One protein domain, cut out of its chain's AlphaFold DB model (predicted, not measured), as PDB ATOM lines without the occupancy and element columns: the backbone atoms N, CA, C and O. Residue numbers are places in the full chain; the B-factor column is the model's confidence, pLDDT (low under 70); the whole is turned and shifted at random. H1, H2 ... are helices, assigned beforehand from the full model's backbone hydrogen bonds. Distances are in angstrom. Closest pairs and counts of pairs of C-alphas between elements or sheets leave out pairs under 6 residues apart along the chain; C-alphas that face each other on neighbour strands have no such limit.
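This is residues 173 to 229 of the 496 residues of an uncharacterized protein of Endogone sp. FLAS-F59071 (UniProt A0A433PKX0). See a small three-helix bundle: H1, H4 and H3, the longest helix, run lengthwise, their centres making a triangle, with short H2 slanting across one end. The printed part has 57 residues, four named helices in the order H1, H2, H3, H4 and no named strand, so the class is all helix. It is compact, with a radius of gyration of the C-alphas of 10.9 A, yet elongated, spanning 32 by 17 by 16 A.

Find C-alpha 195 at (3.006, 43.484, 84.765); from there H3 runs 21.5 A to residue 209. H1, residues 173 to 186, starts at (27.792, 39.009, 85.076) and covers 19.8 A. H2 holds residues 188 to 193. H4, residues 216 to 228, runs 18.6 A to (3.319, 39.012, 101.420).

H3 touches H1, closest at the C-alphas of Ile 208 and Phe 173, 6.6 A, at a shallow tilt of 15 degrees, opposite ways. H3 and H4 are near each other, with 8 pairs of C-alphas within 10 A. H1 and residues 216 to 220 of H4 only just touch, with 3 pairs within 8 A, closest at the C-alphas of Leu 180 and Ile 216, 7.0 A. H2 and residues 223 to 227 of H4 only just touch, also with 3 pairs, closest at the C-alphas of Val 190 and Arg 227, 6.5 A. Every O i to N i+4 pair is within hydrogen-bond range in H1, H3 and H4, and 1 of 2 in H2.

The C-alphas farthest apart, those of Asn 211 and Gly 229, are 32.5 A apart. The printed part has no cut and no long link; pLDDT is under 70 at residues 213 and 229.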
ATOM      1  N   PHE A 173      29.090  38.678  85.677       72.44
ATOM      2  CA  PHE A 173      27.792  39.009  85.076       72.44
ATOM      3  C   PHE A 173      26.945  37.776  84.701       72.44
ATOM      4  O   PHE A 173      25.728  37.812  84.845       72.44
ATOM      5  N   VAL A 174      27.557  36.664  84.277       77.69
ATOM      6  CA  VAL A 174      26.851  35.413  83.937       77.69
ATOM      7  C   VAL A 174      26.254  34.781  85.193       77.69
ATOM      8  O   VAL A 174      25.132  34.285  85.157       77.69
ATOM      9  N   LYS A 175      26.972  34.840  86.323       80.56
ATOM     10  CA  LYS A 175      26.462  34.364  87.619       80.56
ATOM     11  C   LYS A 175      25.286  35.221  88.103       80.56
ATOM     12  O   LYS A 175      24.265  34.663  88.490       80.56
ATOM     13  N   ILE A 176      25.403  36.547  87.992       79.94
ATOM     14  CA  ILE A 176      24.333  37.522  88.278       79.94
ATOM     15  C   ILE A 176      23.091  37.242  87.416       79.94
ATOM     16  O   ILE A 176      21.990  37.125  87.949       79.94
ATOM     17  N   ALA A 177      23.255  37.065  86.101       78.75
ATOM     18  CA  ALA A 177      22.148  36.772  85.189       78.75
ATOM     19  C   ALA A 177      21.447  35.444  85.534       78.75
ATOM     20  O   ALA A 177      20.223  35.399  85.605       78.75
ATOM     21  N   GLN A 178      22.206  34.386  85.847       82.50
ATOM     22  CA  GLN A 178      21.655  33.094  86.287       82.50
ATOM     23  C   GLN A 178      20.943  33.166  87.650       82.50
ATOM     24  O   GLN A 178      20.022  32.387  87.907       82.50
ATOM     25  N   GLN A 179      21.362  34.070  88.541       84.56
ATOM     26  CA  GLN A 179      20.659  34.339  89.797       84.56
ATOM     27  C   GLN A 179      19.340  35.077  89.543       84.56
ATOM     28  O   GLN A 179      18.316  34.663  90.085       84.56
ATOM     29  N   LEU A 180      19.340  36.100  88.682       86.38
ATOM     30  CA  LEU A 180      18.127  36.830  88.308       86.38
ATOM     31  C   LEU A 180      17.122  35.937  87.562       86.38
ATOM     32  O   LEU A 180      15.936  35.993  87.864       86.38
ATOM     33  N   GLU A 181      17.576  35.074  86.651       84.00
ATOM     34  CA  GLU A 181      16.720  34.123  85.924       84.00
ATOM     35  C   GLU A 181      16.030  33.136  86.883       84.00
ATOM     36  O   GLU A 181      14.807  32.998  86.859       84.00
ATOM     37  N   LYS A 182      16.785  32.530  87.816       88.00
ATOM     38  CA  LYS A 182      16.211  31.680  88.876       88.00
ATOM     39  C   LYS A 182      15.203  32.421  89.750       88.00
ATOM     40  O   LYS A 182      14.207  31.829  90.160       88.00
ATOM     41  N   LEU A 183      15.470  33.687  90.052       88.25
ATOM     42  CA  LEU A 183      14.596  34.526  90.860       88.25
ATOM     43  C   LEU A 183      13.310  34.883  90.090       88.25
ATOM     44  O   LEU A 183      12.219  34.739  90.630       88.25
ATOM     45  N   MET A 184      13.396  35.227  88.803       84.44
ATOM     46  CA  MET A 184      12.213  35.418  87.952       84.44
ATOM     47  C   MET A 184      11.351  34.150  87.853       84.44
ATOM     48  O   MET A 184      10.128  34.246  87.917       84.44
ATOM     49  N   ASP A 185      11.965  32.967  87.762       86.69
ATOM     50  CA  ASP A 185      11.235  31.694  87.785       86.69
ATOM     51  C   ASP A 185      10.572  31.407  89.143       86.69
ATOM     52  O   ASP A 185       9.443  30.918  89.180       86.69
ATOM     53  N   GLN A 186      11.224  31.749  90.259       88.69
ATOM     54  CA  GLN A 186      10.666  31.597  91.611       88.69
ATOM     55  C   GLN A 186       9.470  32.519  91.896       88.69
ATOM     56  O   GLN A 186       8.613  32.162  92.705       88.69
ATOM     57  N   PHE A 187       9.409  33.686  91.251       85.56
ATOM     58  CA  PHE A 187       8.360  34.694  91.451       85.56
ATOM     59  C   PHE A 187       7.441  34.865  90.234       85.56
ATOM     60  O   PHE A 187       6.721  35.862  90.146       85.56
ATOM     61  N   ARG A 188       7.413  33.890  89.315       88.88
ATOM     62  CA  ARG A 188       6.567  33.921  88.110       88.88
ATOM     63  C   ARG A 188       5.103  34.242  88.430       88.88
ATOM     64  O   ARG A 188       4.538  35.140  87.817       88.88
ATOM     65  N   ASP A 189       4.545  33.609  89.459       82.81
ATOM     66  CA  ASP A 189       3.160  33.816  89.907       82.81
ATOM     67  C   ASP A 189       2.873  35.269  90.347       82.81
ATOM     68  O   ASP A 189       1.747  35.750  90.216       82.81
ATOM     69  N   VAL A 190       3.884  35.981  90.866       85.00
ATOM     70  CA  VAL A 190       3.802  37.394  91.292       85.00
ATOM     71  C   VAL A 190       4.000  38.333  90.098       85.00
ATOM     72  O   VAL A 190       3.327  39.360  89.997       85.00
ATOM     73  N   LEU A 191       4.882  37.967  89.164       85.94
ATOM     74  CA  LEU A 191       5.122  38.696  87.916       85.94
ATOM     75  C   LEU A 191       3.907  38.646  86.973       85.94
ATOM     76  O   LEU A 191       3.572  39.656  86.357       85.94
ATOM     77  N   GLU A 192       3.199  37.513  86.906       84.25
ATOM     78  CA  GLU A 192       1.945  37.375  86.149       84.25
ATOM     79  C   GLU A 192       0.810  38.246  86.720       84.25
ATOM     80  O   GLU A 192      -0.031  38.738  85.967       84.25
ATOM     81  N   GLN A 193       0.807  38.493  88.034       86.25
ATOM     82  CA  GLN A 193      -0.161  39.380  88.693       86.25
ATOM     83  C   GLN A 193       0.199  40.870  88.553       86.25
ATOM     84  O   GLN A 193      -0.695  41.716  88.538       86.25
ATOM     85  N   ASN A 194       1.487  41.202  88.410       84.00
ATOM     86  CA  ASN A 194       1.997  42.573  88.408       84.00
ATOM     87  C   ASN A 194       2.863  42.875  87.163       84.00
ATOM     88  O   ASN A 194       4.094  42.876  87.249       84.00
ATOM     89  N   PRO A 195       2.264  43.246  86.012       82.38
ATOM     90  CA  PRO A 195       3.006  43.484  84.765       82.38
ATOM     91  C   PRO A 195       4.007  44.654  84.835       82.38
ATOM     92  O   PRO A 195       4.920  44.729  84.018       82.38
ATOM     93  N   GLN A 196       3.879  45.551  85.820       78.06
ATOM     94  CA  GLN A 196       4.864  46.610  86.088       78.06
ATOM     95  C   GLN A 196       6.217  46.035  86.554       78.06
ATOM     96  O   GLN A 196       7.265  46.562  86.189       78.06
ATOM     97  N   LEU A 197       6.210  44.925  87.307       83.25
ATOM     98  CA  LEU A 197       7.429  44.255  87.780       83.25
ATOM     99  C   LEU A 197       8.152  43.504  86.655       83.25
ATOM    100  O   LEU A 197       9.363  43.324  86.703       83.25
ATOM    101  N   VAL A 198       7.423  43.096  85.612       84.88
ATOM    102  CA  VAL A 198       8.016  42.511  84.400       84.88
ATOM    103  C   VAL A 198       8.818  43.571  83.637       84.88
ATOM    104  O   VAL A 198       9.918  43.291  83.171       84.88
ATOM    105  N   ALA A 199       8.315  44.809  83.564       79.19
ATOM    106  CA  ALA A 199       9.042  45.917  82.945       79.19
ATOM    107  C   ALA A 199      10.337  46.260  83.706       79.19
ATOM    108  O   ALA A 199      11.383  46.403  83.075       79.19
ATOM    109  N   THR A 200      10.303  46.316  85.044       84.31
ATOM    110  CA  THR A 200      11.519  46.556  85.841       84.31
ATOM    111  C   THR A 200      12.494  45.377  85.787       84.31
ATOM    112  O   THR A 200      13.696  45.603  85.701       84.31
ATOM    113  N   ALA A 201      12.016  44.128  85.742       83.69
ATOM    114  CA  ALA A 201      12.875  42.957  85.541       83.69
ATOM    115  C   ALA A 201      13.618  42.991  84.189       83.69
ATOM    116  O   ALA A 201      14.801  42.650  84.128       83.69
ATOM    117  N   HIS A 202      12.956  43.441  83.117       81.25
ATOM    118  CA  HIS A 202      13.604  43.653  81.819       81.25
ATOM    119  C   HIS A 202      14.620  44.805  81.852       81.25
ATOM    120  O   HIS A 202      15.718  44.647  81.326       81.25
ATOM    121  N   GLU A 203      14.319  45.917  82.528       83.06
ATOM    122  CA  GLU A 203      15.281  47.014  82.695       83.06
ATOM    123  C   GLU A 203      16.529  46.569  83.488       83.06
ATOM    124  O   GLU A 203      17.650  46.928  83.130       83.06
ATOM    125  N   LEU A 204      16.367  45.723  84.513       80.56
ATOM    126  CA  LEU A 204      17.493  45.135  85.250       80.56
ATOM    127  C   LEU A 204      18.308  44.149  84.399       80.56
ATOM    128  O   LEU A 204      19.536  44.174  84.468       80.56
ATOM    129  N   MET A 205      17.663  43.318  83.569       78.50
ATOM    130  CA  MET A 205      18.354  42.476  82.576       78.50
ATOM    131  C   MET A 205      19.221  43.322  81.632       78.50
ATOM    132  O   MET A 205      20.387  42.994  81.409       78.50
ATOM    133  N   ASP A 206      18.683  44.427  81.113       79.00
ATOM    134  CA  ASP A 206      19.415  45.326  80.217       79.00
ATOM    135  C   ASP A 206      20.587  46.017  80.942       79.00
ATOM    136  O   ASP A 206      21.706  46.026  80.427       79.00
ATOM    137  N   GLN A 207      20.399  46.480  82.183       76.69
ATOM    138  CA  GLN A 207      21.480  47.042  83.009       76.69
ATOM    139  C   GLN A 207      22.605  46.027  83.303       76.69
ATOM    140  O   GLN A 207      23.786  46.385  83.264       76.69
ATOM    141  N   ILE A 208      22.266  44.755  83.544       76.12
ATOM    142  CA  ILE A 208      23.245  43.666  83.722       76.12
ATOM    143  C   ILE A 208      24.030  43.431  82.422       76.12
ATOM    144  O   ILE A 208      25.256  43.294  82.461       76.12
ATOM    145  N   ASN A 209      23.355  43.447  81.268       74.81
ATOM    146  CA  ASN A 209      23.992  43.332  79.953       74.81
ATOM    147  C   ASN A 209      24.911  44.531  79.629       74.81
ATOM    148  O   ASN A 209      25.923  44.364  78.945       74.81
ATOM    149  N   GLU A 210      24.623  45.721  80.165       79.94
ATOM    150  CA  GLU A 210      25.463  46.924  80.045       79.94
ATOM    151  C   GLU A 210      26.622  47.003  81.072       79.94
ATOM    152  O   GLU A 210      27.380  47.974  81.074       79.94
ATOM    153  N   ASN A 211      26.832  45.969  81.901       70.69
ATOM    154  CA  ASN A 211      27.813  45.931  83.006       70.69
ATOM    155  C   ASN A 211      27.612  47.022  84.082       70.69
ATOM    156  O   ASN A 211      28.570  47.448  84.738       70.69
ATOM    157  N   ILE A 212      26.375  47.470  84.294       71.81
ATOM    158  CA  ILE A 212      26.024  48.366  85.398       71.81
ATOM    159  C   ILE A 212      25.907  47.520  86.685       71.81
ATOM    160  O   ILE A 212      25.342  46.427  86.645       71.81
ATOM    161  N   PRO A 213      26.451  47.964  87.837       62.28
ATOM    162  CA  PRO A 213      26.312  47.227  89.090       62.28
ATOM    163  C   PRO A 213      24.855  47.259  89.573       62.28
ATOM    164  O   PRO A 213      24.372  48.293  90.033       62.28
ATOM    165  N   VAL A 214      24.181  46.113  89.477       73.00
ATOM    166  CA  VAL A 214      22.810  45.890  89.953       73.00
ATOM    167  C   VAL A 214      22.830  45.160  91.296       73.00
ATOM    168  O   VAL A 214      23.567  44.190  91.474       73.00
ATOM    169  N   ASP A 215      21.990  45.614  92.224       74.44
ATOM    170  CA  ASP A 215      21.741  44.966  93.511       74.44
ATOM    171  C   ASP A 215      20.529  44.023  93.383       74.44
ATOM    172  O   ASP A 215      19.378  44.465  93.319       74.44
ATOM    173  N   ILE A 216      20.796  42.716  93.276       79.31
ATOM    174  CA  ILE A 216      19.749  41.687  93.146       79.31
ATOM    175  C   ILE A 216      18.948  41.562  94.450       79.31
ATOM    176  O   ILE A 216      17.746  41.302  94.399       79.31
ATOM    177  N   ASP A 217      19.576  41.773  95.609       78.69
ATOM    178  CA  ASP A 217      18.945  41.573  96.915       78.69
ATOM    179  C   ASP A 217      17.858  42.632  97.165       78.69
ATOM    180  O   ASP A 217      16.793  42.329  97.706       78.69
ATOM    181  N   VAL A 218      18.056  43.863  96.679       80.06
ATOM    182  CA  VAL A 218      17.011  44.903  96.659       80.06
ATOM    183  C   VAL A 218      15.803  44.482  95.811       80.06
ATOM    184  O   VAL A 218      14.663  44.667  96.243       80.06
ATOM    185  N   PHE A 219      16.019  43.874  94.640       82.88
ATOM    186  CA  PHE A 219      14.922  43.376  93.799       82.88
ATOM    187  C   PHE A 219      14.232  42.144  94.411       82.88
ATOM    188  O   PHE A 219      13.005  42.057  94.396       82.88
ATOM    189  N   ALA A 220      14.986  41.239  95.041       80.56
ATOM    190  CA  ALA A 220      14.444  40.100  95.782       80.56
ATOM    191  C   ALA A 220      13.519  40.551  96.928       80.56
ATOM    192  O   ALA A 220      12.410  40.039  97.079       80.56
ATOM    193  N   ASN A 221      13.941  41.558  97.698       80.50
ATOM    194  CA  ASN A 221      13.140  42.136  98.776       80.50
ATOM    195  C   ASN A 221      11.860  42.817  98.262       80.50
ATOM    196  O   ASN A 221      10.811  42.694  98.895       80.50
ATOM    197  N   LEU A 222      11.908  43.469  97.092       82.56
ATOM    198  CA  LEU A 222      10.718  44.018  96.433       82.56
ATOM    199  C   LEU A 222       9.711  42.916  96.057       82.56
ATOM    200  O   LEU A 222       8.518  43.068  96.320       82.56
ATOM    201  N   LEU A 223      10.172  41.802  95.474       83.56
ATOM    202  CA  LEU A 223       9.300  40.677  95.108       83.56
ATOM    203  C   LEU A 223       8.705  39.965  96.332       83.56
ATOM    204  O   LEU A 223       7.542  39.565  96.288       83.56
ATOM    205  N   ASN A 224       9.460  39.851  97.429       82.56
ATOM    206  CA  ASN A 224       8.949  39.321  98.697       82.56
ATOM    207  C   ASN A 224       7.828  40.203  99.269       82.56
ATOM    208  O   ASN A 224       6.744  39.695  99.532       82.56
ATOM    209  N   GLY A 225       8.017  41.528  99.347       78.00
ATOM    210  CA  GLY A 225       6.960  42.437  99.816       78.00
ATOM    211  C   GLY A 225       5.664  42.322  98.999       78.00
ATOM    212  O   GLY A 225       4.572  42.257  99.557       78.00
ATOM    213  N   GLN A 226       5.780  42.183  97.673       78.62
ATOM    214  CA  GLN A 226       4.629  41.962  96.785       78.62
ATOM    215  C   GLN A 226       3.943  40.602  96.989       78.62
ATOM    216  O   GLN A 226       2.739  40.490  96.763       78.62
ATOM    217  N   ARG A 227       4.682  39.573  97.422       74.44
ATOM    218  CA  ARG A 227       4.140  38.246  97.750       74.44
ATOM    219  C   ARG A 227       3.376  38.242  99.075       74.44
ATOM    220  O   ARG A 227       2.346  37.581  99.170       74.44
ATOM    221  N   ASP A 228       3.871  38.985 100.061       75.88
ATOM    222  CA  ASP A 228       3.319  39.012 101.420       75.88
ATOM    223  C   ASP A 228       2.158  40.016 101.584       75.88
ATOM    224  O   ASP A 228       1.517  40.080 102.632       75.88
ATOM    225  N   GLY A 229       1.830  40.770 100.527       59.34
ATOM    226  CA  GLY A 229       0.686  41.686 100.483       59.34
ATOM    227  C   GLY A 229       0.905  43.015 101.211       59.34
ATOM    228  O   GLY A 229      -0.012  43.837 101.276       59.34
TER     229      GLY A 229